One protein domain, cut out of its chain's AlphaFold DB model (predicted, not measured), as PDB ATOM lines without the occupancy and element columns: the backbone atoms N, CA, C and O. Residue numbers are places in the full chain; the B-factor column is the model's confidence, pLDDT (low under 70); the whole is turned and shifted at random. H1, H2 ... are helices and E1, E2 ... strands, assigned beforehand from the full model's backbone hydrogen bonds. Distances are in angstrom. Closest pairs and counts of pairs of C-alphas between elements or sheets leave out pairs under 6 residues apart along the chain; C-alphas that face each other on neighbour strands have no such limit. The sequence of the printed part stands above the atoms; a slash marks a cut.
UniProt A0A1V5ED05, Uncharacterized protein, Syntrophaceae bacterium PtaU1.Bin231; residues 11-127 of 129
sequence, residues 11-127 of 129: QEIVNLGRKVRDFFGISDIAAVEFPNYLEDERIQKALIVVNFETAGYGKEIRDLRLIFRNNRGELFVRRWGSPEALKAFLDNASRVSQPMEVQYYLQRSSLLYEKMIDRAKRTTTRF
ATOM      1  N   GLN A  11     137.838 138.228 120.887       81.31
ATOM      2  CA  GLN A  11     138.376 136.929 120.495       81.31
ATOM      3  C   GLN A  11     139.892 136.841 120.707       81.31
ATOM      4  O   GLN A  11     140.373 135.808 121.168       81.31
ATOM      5  N   GLU A  12     140.652 137.899 120.416       82.88
ATOM      6  CA  GLU A  12     142.103 137.878 120.622       82.88
ATOM      7  C   GLU A  12     142.500 137.941 122.093       82.88
ATOM      8  O   GLU A  12     143.472 137.300 122.490       82.88
ATOM      9  N   ILE A  13     141.706 138.617 122.924       86.38
ATOM     10  CA  ILE A  13     141.858 138.568 124.384       86.38
ATOM     11  C   ILE A  13     141.617 137.140 124.885       86.38
ATOM     12  O   ILE A  13     142.422 136.603 125.646       86.38
ATOM     13  N   VAL A  14     140.550 136.488 124.410       89.06
ATOM     14  CA  VAL A  14     140.236 135.093 124.755       89.06
ATOM     15  C   VAL A  14     141.344 134.142 124.293       89.06
ATOM     16  O   VAL A  14     141.741 133.251 125.045       89.06
ATOM     17  N   ASN A  15     141.874 134.327 123.084       89.56
ATOM     18  CA  ASN A  15     142.958 133.509 122.542       89.56
ATOM     19  C   ASN A  15     144.251 133.655 123.361       89.56
ATOM     20  O   ASN A  15     144.867 132.644 123.705       89.56
ATOM     21  N   LEU A  16     144.643 134.888 123.709       89.94
ATOM     22  CA  LEU A  16     145.803 135.134 124.566       89.94
ATOM     23  C   LEU A  16     145.591 134.525 125.957       89.94
ATOM     24  O   LEU A  16     146.479 133.843 126.460       89.94
ATOM     25  N   GLY A  17     144.406 134.694 126.549       90.69
ATOM     26  CA  GLY A  17     144.064 134.103 127.845       90.69
ATOM     27  C   GLY A  17     144.167 132.575 127.846       90.69
ATOM     28  O   GLY A  17     144.763 131.998 128.756       90.69
ATOM     29  N   ARG A  18     143.670 131.908 126.793       91.81
ATOM     30  CA  ARG A  18     143.858 130.459 126.609       91.81
ATOM     31  C   ARG A  18     145.336 130.105 126.511       91.81
ATOM     32  O   ARG A  18     145.781 129.223 127.229       91.81
ATOM     33  N   LYS A  19     146.115 130.836 125.704       92.12
ATOM     34  CA  LYS A  19     147.554 130.586 125.564       92.12
ATOM     35  C   LYS A  19     148.301 130.721 126.893       92.12
ATOM     36  O   LYS A  19     149.144 129.882 127.191       92.12
ATOM     37  N   VAL A  20     147.986 131.752 127.678       92.69
ATOM     38  CA  VAL A  20     148.560 131.971 129.014       92.69
ATOM     39  C   VAL A  20     148.238 130.788 129.924       92.69
ATOM     40  O   VAL A  20     149.153 130.206 130.499       92.69
ATOM     41  N   ARG A  21     146.967 130.376 129.999       92.25
ATOM     42  CA  ARG A  21     146.548 129.230 130.816       92.25
ATOM     43  C   ARG A  21     147.209 127.925 130.371       92.25
ATOM     44  O   ARG A  21     147.691 127.182 131.212       92.25
ATOM     45  N   ASP A  22     147.244 127.651 129.073       93.31
ATOM     46  CA  ASP A  22     147.777 126.393 128.543       93.31
ATOM     47  C   ASP A  22     149.303 126.301 128.739       93.31
ATOM     48  O   ASP A  22     149.845 125.212 128.909       93.31
ATOM     49  N   PHE A  23     150.007 127.439 128.744       93.50
ATOM     50  CA  PHE A  23     151.463 127.482 128.892       93.50
ATOM     51  C   PHE A  23     151.940 127.554 130.352       93.50
ATOM     52  O   PHE A  23     152.854 126.820 130.754       93.50
ATOM     53  N   PHE A  24     151.341 128.438 131.154       91.06
ATOM     54  CA  PHE A  24     151.720 128.636 132.556       91.06
ATOM     55  C   PHE A  24     150.965 127.708 133.514       91.06
ATOM     56  O   PHE A  24     151.450 127.458 134.616       91.06
ATOM     57  N   GLY A  25     149.825 127.153 133.099       87.44
ATOM     58  CA  GLY A  25     148.949 126.383 133.974       87.44
ATOM     59  C   GLY A  25     148.286 127.259 135.037       87.44
ATOM     60  O   GLY A  25     148.113 128.468 134.868       87.44
ATOM     61  N   ILE A  26     147.918 126.630 136.151       81.12
ATOM     62  CA  ILE A  26     147.482 127.326 137.362       81.12
ATOM     63  C   ILE A  26     148.748 127.720 138.127       81.12
ATOM     64  O   ILE A  26     149.583 126.865 138.414       81.12
ATOM     65  N   SER A  27     148.917 129.012 138.411       74.12
ATOM     66  CA  SER A  27     149.989 129.464 139.302       74.12
ATOM     67  C   SER A  27     149.483 129.405 140.733       74.12
ATOM     68  O   SER A  27     148.592 130.167 141.101       74.12
ATOM     69  N   ASP A  28     150.040 128.481 141.506       75.31
ATOM     70  CA  ASP A  28     149.819 128.371 142.941       75.31
ATOM     71  C   ASP A  28     151.148 128.621 143.656       75.31
ATOM     72  O   ASP A  28     152.040 127.775 143.663       75.31
ATOM     73  N   ILE A  29     151.286 129.820 144.222       75.12
ATOM     74  CA  ILE A  29     152.491 130.238 144.948       75.12
ATOM     75  C   ILE A  29     152.644 129.419 146.244       75.12
ATOM     76  O   ILE A  29     153.763 129.209 146.712       75.12
ATOM     77  N   ALA A  30     151.544 128.901 146.805       76.19
ATOM     78  CA  ALA A  30     151.569 128.086 148.017       76.19
ATOM     79  C   ALA A  30     152.072 126.656 147.760       76.19
ATOM     80  O   ALA A  30     152.553 126.004 148.683       76.19
ATOM     81  N   ALA A  31     152.006 126.181 146.513       78.62
ATOM     82  CA  ALA A  31     152.532 124.879 146.105       78.62
ATOM     83  C   ALA A  31     154.041 124.901 145.782       78.62
ATOM     84  O   ALA A  31     154.604 123.881 145.385       78.62
ATOM     85  N   VAL A  32     154.699 126.058 145.909       82.00
ATOM     86  CA  VAL A  32     156.121 126.223 145.585       82.00
ATOM     87  C   VAL A  32     156.982 125.597 146.673       82.00
ATOM     88  O   VAL A  32     156.834 125.896 147.857       82.00
ATOM     89  N   GLU A  33     157.939 124.766 146.267       82.06
ATOM     90  CA  GLU A  33     158.898 124.172 147.196       82.06
ATOM     91  C   GLU A  33     159.738 125.265 147.874       82.06
ATOM     92  O   GLU A  33     160.394 126.065 147.201       82.06
ATOM     93  N   PHE A  34     159.749 125.279 149.212       83.50
ATOM     94  CA  PHE A  34     160.493 126.252 150.024       83.50
ATOM     95  C   PHE A  34     161.955 126.487 149.597       83.50
ATOM     96  O   PHE A  34     162.376 127.646 149.613       83.50
ATOM     97  N   PRO A  35     162.734 125.467 149.174       84.31
ATOM     98  CA  PRO A  35     164.094 125.675 148.678       84.31
ATOM     99  C   PRO A  35     164.209 126.700 147.543       84.31
ATOM    100  O   PRO A  35     165.203 127.417 147.485       84.31
ATOM    101  N   ASN A  36     163.181 126.866 146.701       83.56
ATOM    102  CA  ASN A  36     163.198 127.857 145.619       83.56
ATOM    103  C   ASN A  36     163.259 129.311 146.120       83.56
ATOM    104  O   ASN A  36     163.677 130.199 145.378       83.56
ATOM    105  N   TYR A  37     162.851 129.581 147.363       85.19
ATOM    106  CA  TYR A  37     162.976 130.910 147.969       85.19
ATOM    107  C   TYR A  37     164.392 131.201 148.478       85.19
ATOM    108  O   TYR A  37     164.737 132.365 148.660       85.19
ATOM    109  N   LEU A  38     165.195 130.157 148.706       87.94
ATOM    110  CA  LEU A  38     166.600 130.274 149.103       87.94
ATOM    111  C   LEU A  38     167.526 130.452 147.894       87.94
ATOM    112  O   LEU A  38     168.655 130.906 148.049       87.94
ATOM    113  N   GLU A  39     167.053 130.087 146.703       85.62
ATOM    114  CA  GLU A  39     167.753 130.321 145.446       85.62
ATOM    115  C   GLU A  39     167.559 131.758 144.937       85.62
ATOM    116  O   GLU A  39     166.549 132.430 145.206       85.62
ATOM    117  N   ASP A  40     168.514 132.195 144.115       86.69
ATOM    118  CA  ASP A  40     168.367 133.407 143.321       86.69
ATOM    119  C   ASP A  40     167.153 133.304 142.391       86.69
ATOM    120  O   ASP A  40     166.793 132.236 141.878       86.69
ATOM    121  N   GLU A  41     166.498 134.443 142.174       86.38
ATOM    122  CA  GLU A  41     165.346 134.505 141.289       86.38
ATOM    123  C   GLU A  41     165.773 134.210 139.848       86.38
ATOM    124  O   GLU A  41     166.635 134.883 139.278       86.38
ATOM    125  N   ARG A  42     165.125 133.219 139.231       87.50
ATOM    126  CA  ARG A  42     165.382 132.839 137.838       87.50
ATOM    127  C   ARG A  42     164.094 132.593 137.077       87.50
ATOM    128  O   ARG A  42     163.123 132.062 137.615       87.50
ATOM    129  N   ILE A  43     164.102 132.946 135.796       90.25
ATOM    130  CA  ILE A  43     162.958 132.750 134.907       90.25
ATOM    131  C   ILE A  43     162.896 131.280 134.481       90.25
ATOM    132  O   ILE A  43     163.864 130.744 133.954       90.25
ATOM    133  N   GLN A  44     161.745 130.637 134.682       89.00
ATOM    134  CA  GLN A  44     161.502 129.257 134.252       89.00
ATOM    135  C   GLN A  44     160.718 129.191 132.938       89.00
ATOM    136  O   GLN A  44     161.019 128.380 132.063       89.00
ATOM    137  N   LYS A  45     159.696 130.045 132.799       91.56
ATOM    138  CA  LYS A  45     158.814 130.088 131.625       91.56
ATOM    139  C   LYS A  45     158.634 131.514 131.142       91.56
ATOM    140  O   LYS A  45     158.384 132.404 131.950       91.56
ATOM    141  N   ALA A  46     158.684 131.713 129.834       92.25
ATOM    142  CA  ALA A  46     158.605 133.012 129.182       92.25
ATOM    143  C   ALA A  46     157.661 132.952 127.970       92.25
ATOM    144  O   ALA A  46     157.845 132.150 127.061       92.25
ATOM    145  N   LEU A  47     156.651 133.818 127.935       93.50
ATOM    146  CA  LEU A  47     155.737 134.009 126.814       93.50
ATOM    147  C   LEU A  47     155.905 135.425 126.266       93.50
ATOM    148  O   LEU A  47     155.541 136.404 126.917       93.50
ATOM    149  N   ILE A  48     156.431 135.524 125.050       90.81
ATOM    150  CA  ILE A  48     156.636 136.790 124.350       90.81
ATOM    151  C   ILE A  48     155.403 137.083 123.499       90.81
ATOM    152  O   ILE A  48     155.099 136.372 122.543       90.81
ATOM    153  N   VAL A  49     154.694 138.147 123.847       89.38
ATOM    154  CA  VAL A  49     153.521 138.662 123.148       89.38
ATOM    155  C   VAL A  49     153.956 139.830 122.271       89.38
ATOM    156  O   VAL A  49     154.530 140.801 122.763       89.38
ATOM    157  N   VAL A  50     153.676 139.749 120.975       83.19
ATOM    158  CA  VAL A  50     154.162 140.716 119.985       83.19
ATOM    159  C   VAL A  50     152.986 141.411 119.297       83.19
ATOM    160  O   VAL A  50     152.064 140.743 118.827       83.19
ATOM    161  N   ASN A  51     153.052 142.743 119.200       74.69
ATOM    162  CA  ASN A  51     152.135 143.610 118.452       74.69
ATOM    163  C   ASN A  51     150.648 143.349 118.762       74.69
ATOM    164  O   ASN A  51     149.836 143.268 117.849       74.69
ATOM    165  N   PHE A  52     150.297 143.189 120.043       69.81
ATOM    166  CA  PHE A  52     148.930 142.845 120.453       69.81
ATOM    167  C   PHE A  52     147.949 144.015 120.286       69.81
ATOM    168  O   PHE A  52     146.822 143.780 119.880       69.81
ATOM    169  N   GLU A  53     148.366 145.258 120.570       63.59
ATOM    170  CA  GLU A  53     147.499 146.458 120.513       63.59
ATOM    171  C   GLU A  53     147.726 147.318 119.259       63.59
ATOM    172  O   GLU A  53     146.863 148.096 118.845       63.59
ATOM    173  N   THR A  54     148.878 147.188 118.609       63.50
ATOM    174  CA  THR A  54     149.233 147.994 117.438       63.50
ATOM    175  C   THR A  54     148.766 147.339 116.141       63.50
ATOM    176  O   THR A  54     149.467 146.508 115.569       63.50
ATOM    177  N   ALA A  55     147.629 147.802 115.613       51.78
ATOM    178  CA  ALA A  55     147.105 147.476 114.278       51.78
ATOM    179  C   ALA A  55     147.908 148.125 113.120       51.78
ATOM    180  O   ALA A  55     147.360 148.491 112.082       51.78
ATOM    181  N   GLY A  56     149.212 148.336 113.305       52.81
ATOM    182  CA  GLY A  56     150.060 148.995 112.320       52.81
ATOM    183  C   GLY A  56     150.563 148.015 111.264       52.81
ATOM    184  O   GLY A  56     151.197 147.019 111.597       52.81
ATOM    185  N   TYR A  57     150.394 148.362 109.987       48.62
ATOM    186  CA  TYR A  57     151.007 147.720 108.808       48.62
ATOM    187  C   TYR A  57     152.550 147.838 108.759       48.62
ATOM    188  O   TYR A  57     153.172 147.731 107.700       48.62
ATOM    189  N   GLY A  58     153.191 148.110 109.896       52.09
ATOM    190  CA  GLY A  58     154.627 148.298 110.005       52.09
ATOM    191  C   GLY A  58     155.351 146.959 110.051       52.09
ATOM    192  O   GLY A  58     154.989 146.062 110.804       52.09
ATOM    193  N   LYS A  59     156.442 146.841 109.290       55.28
ATOM    194  CA  LYS A  59     157.384 145.711 109.397       55.28
ATOM    195  C   LYS A  59     158.109 145.662 110.753       55.28
ATOM    196  O   LYS A  59     158.839 144.707 111.011       55.28
ATOM    197  N   GLU A  60     157.971 146.695 111.576       62.16
ATOM    198  CA  GLU A  60     158.701 146.876 112.825       62.16
ATOM    199  C   GLU A  60     157.913 146.347 114.020       62.16
ATOM    200  O   GLU A  60     156.716 146.586 114.167       62.16
ATOM    201  N   ILE A  61     158.619 145.633 114.891       67.56
ATOM    202  CA  ILE A  61     158.111 145.201 116.188       67.56
ATOM    203  C   ILE A  61     158.207 146.408 117.121       67.56
ATOM    204  O   ILE A  61     159.310 146.822 117.465       67.56
ATOM    205  N   ARG A  62     157.062 146.992 117.485       68.50
ATOM    206  CA  ARG A  62     157.001 148.211 118.316       68.50
ATOM    207  C   ARG A  62     156.380 147.980 119.687       68.50
ATOM    208  O   ARG A  62     156.525 148.819 120.567       68.50
ATOM    209  N   ASP A  63     155.697 146.853 119.864       76.44
ATOM    210  CA  ASP A  63     154.997 146.518 121.096       76.44
ATOM    211  C   ASP A  63     155.321 145.074 121.489       76.44
ATOM    212  O   ASP A  63     154.813 144.113 120.905       76.44
ATOM    213  N   LEU A  64     156.223 144.931 122.457       86.00
ATOM    214  CA  LEU A  64     156.637 143.652 123.015       86.00
ATOM    215  C   LEU A  64     156.207 143.577 124.469       86.00
ATOM    216  O   LEU A  64     156.547 144.437 125.278       86.00
ATOM    217  N   ARG A  65     155.512 142.502 124.826       90.06
ATOM    218  CA  ARG A  65     155.248 142.158 126.221       90.06
ATOM    219  C   ARG A  65     155.850 140.794 126.509       90.06
ATOM    220  O   ARG A  65     155.745 139.885 125.696       90.06
ATOM    221  N   LEU A  66     156.462 140.644 127.670       91.88
ATOM    222  CA  LEU A  66     156.890 139.353 128.199       91.88
ATOM    223  C   LEU A  66     156.010 139.069 129.397       91.88
ATOM    224  O   LEU A  66     155.965 139.859 130.343       91.88
ATOM    225  N   ILE A  67     155.340 137.935 129.337       94.06
ATOM    226  CA  ILE A  67     154.733 137.306 130.495       94.06
ATOM    227  C   ILE A  67     155.720 136.230 130.923       94.06
ATOM    228  O   ILE A  67     156.147 135.446 130.079       94.06
ATOM    229  N   PHE A  68     156.138 136.192 132.179       93.12
ATOM    230  CA  PHE A  68     157.087 135.174 132.625       93.12
ATOM    231  C   PHE A  68     156.801 134.700 134.039       93.12
ATOM    232  O   PHE A  68     156.248 135.446 134.843       93.12
ATOM    233  N   ARG A  69     157.186 133.452 134.315       92.06
ATOM    234  CA  ARG A  69     157.107 132.831 135.635       92.06
ATOM    235  C   ARG A  69     158.502 132.525 136.154       92.06
ATOM    236  O   ARG A  69     159.302 131.936 135.418       92.06
ATOM    237  N   ASN A  70     158.781 132.911 137.394       90.81
ATOM    238  CA  ASN A  70     160.047 132.606 138.056       90.81
ATOM    239  C   ASN A  70     159.997 131.267 138.826       90.81
ATOM    240  O   ASN A  70     158.966 130.593 138.867       90.81
ATOM    241  N   ASN A  71     161.118 130.872 139.436       88.44
ATOM    242  CA  ASN A  71     161.226 129.691 140.305       88.44
ATOM    243  C   ASN A  71     160.394 129.770 141.592       88.44
ATOM    244  O   ASN A  71     160.176 128.745 142.229       88.44
ATOM    245  N   ARG A  72     159.874 130.947 141.944       88.62
ATOM    246  CA  ARG A  72     158.991 131.162 143.099       88.62
ATOM    247  C   ARG A  72     157.507 131.086 142.735       88.62
ATOM    248  O   ARG A  72     156.655 131.439 143.538       88.62
ATOM    249  N   GLY A  73     157.182 130.655 141.514       87.19
ATOM    250  CA  GLY A  73     155.803 130.542 141.037       87.19
ATOM    251  C   GLY A  73     155.123 131.882 140.733       87.19
ATOM    252  O   GLY A  73     153.956 131.889 140.340       87.19
ATOM    253  N   GLU A  74     155.832 133.003 140.862       90.00
ATOM    254  CA  GLU A  74     155.298 134.343 140.631       90.00
ATOM    255  C   GLU A  74     155.198 134.629 139.132       90.00
ATOM    256  O   GLU A  74     156.097 134.284 138.360       90.00
ATOM    257  N   LEU A  75     154.105 135.275 138.717       92.00
ATOM    258  CA  LEU A  75     153.852 135.642 137.326       92.00
ATOM    259  C   LEU A  75     154.008 137.153 137.138       92.00
ATOM    260  O   LEU A  75     153.313 137.946 137.770       92.00
ATOM    261  N   PHE A  76     154.868 137.548 136.207       92.19
ATOM    262  CA  PHE A  76     155.144 138.947 135.901       92.19
ATOM    263  C   PHE A  76     154.755 139.288 134.473       92.19
ATOM    264  O   PHE A  76     154.863 138.467 133.563       92.19
ATOM    265  N   VAL A  77     154.368 140.548 134.271       92.25
ATOM    266  CA  VAL A  77     154.173 141.134 132.945       92.25
ATOM    267  C   VAL A  77     155.036 142.376 132.836       92.25
ATOM    268  O   VAL A  77     154.945 143.288 133.654       92.25
ATOM    269  N   ARG A  78     155.867 142.427 131.801       91.69
ATOM    270  CA  ARG A  78     156.694 143.592 131.482       91.69
ATOM    271  C   ARG A  78     156.489 143.988 130.024       91.69
ATOM    272  O   ARG A  78     156.038 143.184 129.206       91.69
ATOM    273  N   ARG A  79     156.773 145.251 129.715       89.44
ATOM    274  CA  ARG A  79     156.630 145.835 128.376       89.44
ATOM    275  C   ARG A  79     157.985 146.345 127.906       89.44
ATOM    276  O   ARG A  79     158.733 146.903 128.704       89.44
ATOM    277  N   TRP A  80     158.267 146.185 126.622       85.88
ATOM    278  CA  TRP A  80     159.486 146.654 125.977       85.88
ATOM    279  C   TRP A  80     159.144 147.408 124.700       85.88
ATOM    280  O   TRP A  80     158.296 146.979 123.919       85.88
ATOM    281  N   GLY A  81     159.849 148.519 124.494       78.62
ATOM    282  CA  GLY A  81     159.752 149.319 123.273       78.62
ATOM    283  C   GLY A  81     160.669 148.843 122.145       78.62
ATOM    284  O   GLY A  81     160.514 149.309 121.022       78.62
ATOM    285  N   SER A  82     161.617 147.936 122.416       80.94
ATOM    286  CA  SER A  82     162.528 147.407 121.398       80.94
ATOM    287  C   SER A  82     162.873 145.925 121.614       80.94
ATOM    288  O   SER A  82     162.996 145.477 122.763       80.94
ATOM    289  N   PRO A  83     163.050 145.145 120.529       81.06
ATOM    290  CA  PRO A  83     163.545 143.771 120.599       81.06
ATOM    291  C   PRO A  83     164.920 143.653 121.263       81.06
ATOM    292  O   PRO A  83     165.174 142.683 121.971       81.06
ATOM    293  N   GLU A  84     165.798 144.637 121.071       83.88
ATOM    294  CA  GLU A  84     167.160 144.643 121.607       83.88
ATOM    295  C   GLU A  84     167.160 144.746 123.136       83.88
ATOM    296  O   GLU A  84     167.928 144.053 123.803       83.88
ATOM    297  N   ALA A  85     166.265 145.559 123.707       85.38
ATOM    298  CA  ALA A  85     166.129 145.685 125.155       85.38
ATOM    299  C   ALA A  85     165.545 144.410 125.783       85.38
ATOM    300  O   ALA A  85     165.988 143.985 126.851       85.38
ATOM    301  N   LEU A  86     164.576 143.778 125.110       86.88
ATOM    302  CA  LEU A  86     164.054 142.477 125.530       86.88
ATOM    303  C   LEU A  86     165.149 141.407 125.472       86.88
ATOM    304  O   LEU A  86     165.281 140.615 126.402       86.88
ATOM    305  N   LYS A  87     165.965 141.412 124.412       83.75
ATOM    306  CA  LYS A  87     167.093 140.495 124.266       83.75
ATOM    307  C   LYS A  87     168.089 140.656 125.409       83.75
ATOM    308  O   LYS A  87     168.378 139.681 126.082       83.75
ATOM    309  N   ALA A  88     168.567 141.872 125.669       87.12
ATOM    310  CA  ALA A  88     169.532 142.113 126.739       87.12
ATOM    311  C   ALA A  88     169.014 141.636 128.109       87.12
ATOM    312  O   ALA A  88     169.774 141.111 128.919       87.12
ATOM    313  N   PHE A  89     167.707 141.774 128.358       88.56
ATOM    314  CA  PHE A  89     167.070 141.232 129.555       88.56
ATOM    315  C   PHE A  89     167.090 139.695 129.587       88.56
ATOM    316  O   PHE A  89     167.490 139.116 130.595       88.56
ATOM    317  N   LEU A  90     166.683 139.036 128.496       84.88
ATOM    318  CA  LEU A  90     166.651 137.574 128.411       84.88
ATOM    319  C   LEU A  90     168.054 136.952 128.434       84.88
ATOM    320  O   LEU A  90     168.225 135.925 129.076       84.88
ATOM    321  N   ASP A  91     169.048 137.587 127.811       83.56
ATOM    322  CA  ASP A  91     170.454 137.157 127.830       83.56
ATOM    323  C   ASP A  91     171.043 137.239 129.246       83.56
ATOM    324  O   ASP A  91     171.818 136.382 129.666       83.56
ATOM    325  N   ASN A  92     170.678 138.269 130.014       83.25
ATOM    326  CA  ASN A  92     171.081 138.363 131.415       83.25
ATOM    327  C   ASN A  92     170.373 137.311 132.275       83.25
ATOM    328  O   ASN A  92     170.999 136.732 133.158       83.25
ATOM    329  N   ALA A  93     169.096 137.033 132.001       80.44
ATOM    330  CA  ALA A  93     168.348 136.001 132.711       80.44
ATOM    331  C   ALA A  93     168.867 134.586 132.396       80.44
ATOM    332  O   ALA A  93     169.003 133.772 133.307       80.44
ATOM    333  N   SER A  94     169.221 134.306 131.136       72.75
ATOM    334  CA  SER A  94     169.698 132.992 130.685       72.75
ATOM    335  C   SER A  94     171.078 132.628 131.229       72.75
ATOM    336  O   SER A  94     171.368 131.452 131.413       72.75
ATOM    337  N   ARG A  95     171.917 133.621 131.553       67.88
ATOM    338  CA  ARG A  95     173.204 133.402 132.239       67.88
ATOM    339  C   ARG A  95     173.048 132.836 133.651       67.88
ATOM    340  O   ARG A  95     173.987 132.232 134.157       67.88
ATOM    341  N   VAL A  96     171.895 133.058 134.280       63.22
ATOM    342  CA  VAL A  96     171.614 132.682 135.675       63.22
ATOM    343  C   VAL A  96     170.656 131.484 135.748       63.22
ATOM    344  O   VAL A  96     170.641 130.748 136.735       63.22
ATOM    345  N   SER A  97     169.859 131.243 134.702       58.16
ATOM    346  CA  SER A  97     168.834 130.201 134.685       58.16
ATOM    347  C   SER A  97     169.263 128.931 133.937       58.16
ATOM    348  O   SER A  97     169.894 128.984 132.887       58.16
ATOM    349  N   GLN A  98     168.804 127.775 134.427       65.06
ATOM    350  CA  GLN A  98     168.652 126.528 133.656       65.06
ATOM    351  C   GLN A  98     167.869 126.756 132.337       65.06
ATOM    352  O   GLN A  98     167.331 127.849 132.145       65.06
ATOM    353  N   PRO A  99     167.773 125.766 131.415       70.06
ATOM    354  CA  PRO A  99     167.009 125.930 130.175       70.06
ATOM    355  C   PRO A  99     165.593 126.474 130.433       70.06
ATOM    356  O   PRO A  99     164.740 125.803 131.007       70.06
ATOM    357  N   MET A 100     165.376 127.716 129.999       83.69
ATOM    358  CA  MET A 100     164.115 128.448 130.092       83.69
ATOM    359  C   MET A 100     163.196 128.039 128.940       83.69
ATOM    360  O   MET A 100     163.595 128.075 127.774       83.69
ATOM    361  N   GLU A 101     161.938 127.708 129.238       87.38
ATOM    362  CA  GLU A 101     160.947 127.426 128.199       87.38
ATOM    363  C   GLU A 101     160.409 128.748 127.628       87.38
ATOM    364  O   GLU A 101     159.826 129.555 128.357       87.38
ATOM    365  N   VAL A 102     160.590 128.977 126.322       87.75
ATOM    366  CA  VAL A 102     160.162 130.215 125.650       87.75
ATOM    367  C   VAL A 102     159.097 129.929 124.596       87.75
ATOM    368  O   VAL A 102     159.306 129.142 123.675       87.75
ATOM    369  N   GLN A 103     157.966 130.626 124.686       89.31
ATOM    370  CA  GLN A 103     156.897 130.597 123.692       89.31
ATOM    371  C   GLN A 103     156.552 131.998 123.185       89.31
ATOM    372  O   GLN A 103     156.890 133.012 123.793       89.31
ATOM    373  N   TYR A 104     155.846 132.045 122.056       86.12
ATOM    374  CA  TYR A 104     155.446 133.283 121.395       86.12
ATOM    375  C   TYR A 104     153.937 133.316 121.209       86.12
ATOM    376  O   TYR A 104     153.316 132.303 120.875       86.12
ATOM    377  N   TYR A 105     153.363 134.501 121.376       86.62
ATOM    378  CA  TYR A 105     152.010 134.816 120.960       86.62
ATOM    379  C   TYR A 105     152.038 136.015 120.023       86.62
ATOM    380  O   TYR A 105     152.587 137.071 120.338       86.62
ATOM    381  N   LEU A 106     151.408 135.846 118.870       79.50
ATOM    382  CA  LEU A 106     151.217 136.896 117.889       79.50
ATOM    383  C   LEU A 106     149.713 137.042 117.651       79.50
ATOM    384  O   LEU A 106     148.994 136.043 117.631       79.50
ATOM    385  N   GLN A 107     149.234 138.268 117.467       73.88
ATOM    386  CA  GLN A 107     147.837 138.513 117.116       73.88
ATOM    387  C   GLN A 107     147.505 137.850 115.765       73.88
ATOM    388  O   GLN A 107     148.147 138.149 114.753       73.88
ATOM    389  N   ARG A 108     146.510 136.949 115.735       64.69
ATOM    390  CA  ARG A 108     146.164 136.156 114.537       64.69
ATOM    391  C   ARG A 108     145.507 136.986 113.445       64.69
ATOM    392  O   ARG A 108     145.665 136.669 112.274       64.69
ATOM    393  N   SER A 109     144.834 138.076 113.807       57.62
ATOM    394  CA  SER A 109     144.270 139.020 112.837       57.62
ATOM    395  C   SER A 109     145.314 139.847 112.069       57.62
ATOM    396  O   SER A 109     144.939 140.695 111.261       57.62
ATOM    397  N   SER A 110     146.618 139.647 112.297       57.16
ATOM    398  CA  SER A 110     147.638 140.270 111.456       57.16
ATOM    399  C   SER A 110     147.693 139.589 110.086       57.16
ATOM    400  O   SER A 110     148.009 138.406 109.986       57.16
ATOM    401  N   LEU A 111     147.492 140.361 109.012       55.34
ATOM    402  CA  LEU A 111     147.642 139.922 107.611       55.34
ATOM    403  C   LEU A 111     149.020 139.299 107.294       55.34
ATOM    404  O   LEU A 111     149.195 138.673 106.253       55.34
ATOM    405  N   LEU A 112     150.011 139.478 108.175       56.75
ATOM    406  CA  LEU A 112     151.384 138.990 108.034       56.75
ATOM    407  C   LEU A 112     151.783 138.012 109.151       56.75
ATOM    408  O   LEU A 112     152.977 137.851 109.410       56.75
ATOM    409  N   TYR A 113     150.809 137.372 109.808       58.97
ATOM    410  CA  TYR A 113     150.998 136.493 110.968       58.97
ATOM    411  C   TYR A 113     152.176 135.519 110.817       58.97
ATOM    412  O   TYR A 113     153.082 135.517 111.647       58.97
ATOM    413  N   GLU A 114     152.233 134.754 109.724       58.66
ATOM    414  CA  GLU A 114     153.308 133.777 109.508       58.66
ATOM    415  C   GLU A 114     154.685 134.435 109.359       58.66
ATOM    416  O   GLU A 114     155.644 134.035 110.016       58.66
ATOM    417  N   LYS A 115     154.780 135.519 108.578       63.81
ATOM    418  CA  LYS A 115     156.044 136.251 108.379       63.81
ATOM    419  C   LYS A 115     156.532 136.915 109.665       63.81
ATOM    420  O   LYS A 115     157.738 137.000 109.889       63.81
ATOM    421  N   MET A 116     155.618 137.396 110.504       61.75
ATOM    422  CA  MET A 116     155.960 137.988 111.795       61.75
ATOM    423  C   MET A 116     156.329 136.930 112.834       61.75
ATOM    424  O   MET A 116     157.243 137.181 113.611       61.75
ATOM    425  N   ILE A 117     155.705 135.746 112.821       63.62
ATOM    426  CA  ILE A 117     156.140 134.614 113.652       63.62
ATOM    427  C   ILE A 117     157.532 134.167 113.247       63.62
ATOM    428  O   ILE A 117     158.384 134.016 114.115       63.62
ATOM    429  N   ASP A 118     157.793 133.994 111.954       63.69
ATOM    430  CA  ASP A 118     159.117 133.602 111.483       63.69
ATOM    431  C   ASP A 118     160.160 134.669 111.788       63.69
ATOM    432  O   ASP A 118     161.293 134.339 112.126       63.69
ATOM    433  N   ARG A 119     159.797 135.953 111.729       62.78
ATOM    434  CA  ARG A 119     160.693 137.035 112.134       62.78
ATOM    435  C   ARG A 119     160.917 137.048 113.638       62.78
ATOM    436  O   ARG A 119     162.068 137.160 114.036       62.78
ATOM    437  N   ALA A 120     159.873 136.902 114.452       62.44
ATOM    438  CA  ALA A 120     159.981 136.816 115.903       62.44
ATOM    439  C   ALA A 120     160.870 135.630 116.278       62.44
ATOM    440  O   ALA A 120     161.902 135.851 116.889       62.44
ATOM    441  N   LYS A 121     160.565 134.429 115.769       66.44
ATOM    442  CA  LYS A 121     161.383 133.223 115.922       66.44
ATOM    443  C   LYS A 121     162.809 133.436 115.438       66.44
ATOM    444  O   LYS A 121     163.716 133.170 116.188       66.44
ATOM    445  N   ARG A 122     163.076 133.957 114.239       66.12
ATOM    446  CA  ARG A 122     164.465 134.199 113.787       66.12
ATOM    447  C   ARG A 122     165.199 135.213 114.653       66.12
ATOM    448  O   ARG A 122     166.408 135.093 114.819       66.12
ATOM    449  N   THR A 123     164.476 136.204 115.160       60.53
ATOM    450  CA  THR A 123     165.005 137.218 116.068       60.53
ATOM    451  C   THR A 123     165.410 136.519 117.362       60.53
ATOM    452  O   THR A 123     166.586 136.525 117.682       60.53
ATOM    453  N   THR A 124     164.526 135.759 118.008       54.94
ATOM    454  CA  THR A 124     164.825 135.086 119.282       54.94
ATOM    455  C   THR A 124     165.575 133.756 119.221       54.94
ATOM    456  O   THR A 124     166.295 133.439 120.156       54.94
ATOM    457  N   THR A 125     165.486 132.971 118.153       54.00
ATOM    458  CA  THR A 125     166.289 131.755 117.938       54.00
ATOM    459  C   THR A 125     167.747 132.115 117.661       54.00
ATOM    460  O   THR A 125     168.627 131.383 118.083       54.00
ATOM    461  N   ARG A 126     168.029 133.283 117.059       44.28
ATOM    462  CA  ARG A 126     169.383 133.874 117.068       44.28
ATOM    463  C   ARG A 126     169.811 134.402 118.442       44.28
ATOM    464  O   ARG A 126     170.945 134.845 118.583       44.28
ATOM    465  N   PHE A 127     168.908 134.441 119.421       41.50
ATOM    466  CA  PHE A 127     169.169 134.959 120.767       41.50
ATOM    467  C   PHE A 127     169.272 133.856 121.830       41.50
ATOM    468  O   PHE A 127     169.656 134.145 122.952       41.50
TER     469      PHE A 127
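Overview. This is residues 11 to 127 of the 129 residues of an uncharacterized protein of Syntrophaceae bacterium PtaU1.Bin231 (UniProt A0A1V5ED05). A twisted sheet of four strands makes the middle layer, with H1 along one face and H3 and H4 over the other. At one end of the long axis sits the little H2, away from the sheet; at the other is the loop of residues 51 to 63. The printed part has 117 residues with four named helices and four named strands, in the order H1 H2 E1 E2 E3 H3 E4 H4; the sheet, E3 E2 E1 E4, is mixed, and so is the class, helices and strands. The whole is compact, with a radius of gyration of the C-alphas of 15.0 A, but its outline is elongated, 47 by 30 by 19 A.

Arrangement. Start with H1, residues 11 to 24, on the sheet at a height of 8.8 A; it runs along the strands, at 14 degrees on the local plane to E1, residues 43 to 50. Its closest C-alphas to E4, residues 101 to 106, are those of Leu 16 and Tyr 105, 7.2 A apart. H2, residues 35 to 38, is not on the sheet. E1, E2, residues 64 to 70, and E3, residues 75 to 80, form a meander, each strand the antiparallel neighbour of the one before, in two hairpins; look for N 47 and O 67 at 2.7 A, and N 80 and O 64 at 2.8 A. E4 is parallel to E1 at 15 degrees, with N 48 and O 103 at 2.8 A. H3, residues 83 to 94, joins E3 and E4 in a split strand-helix-strand unit, two strands running the same way with E2 and E1 between them, its crossover right-handed. H3 and H4, residues 113 to 125, lie on the same face, opposite to H1: three layers, helices on both faces of a sheet. Leu 64 and Pro 83 are the closest C-alphas of E2 and H3, 7.3 A; Leu 106 and Ile 117 those of E4 and H4, 6.9 A. H3 and H4 are close but not clearly touching, Lys 87 and Thr 124 having the closest C-alphas, 7.7 A. In H1, H3 and H4 every O i to N i+4 pair is within hydrogen-bond range; H2 is too short for one.

Along the chain. Find C-alpha 11 at (138.376, 136.929, 120.495); from there H1 runs 19.8 A to C-alpha 24. E1 spans 19.1 A, E2 19.0 A, E3 16.8 A, H3 16.0 A and E4 17.0 A. H4 covers 17.5 A, ending at C-alpha 125 at (166.289, 131.755, 117.938).

Size, cuts and confidence. The C-alphas farthest apart, of Phe 34 and Tyr 57, are 47.4 A apart. The printed part has no cut, and the link from E1 to E2 is long. Mean pLDDT of the printed part is 78.1; residues 52 to 62, 95 to 98 and 108 to 127 are under 70.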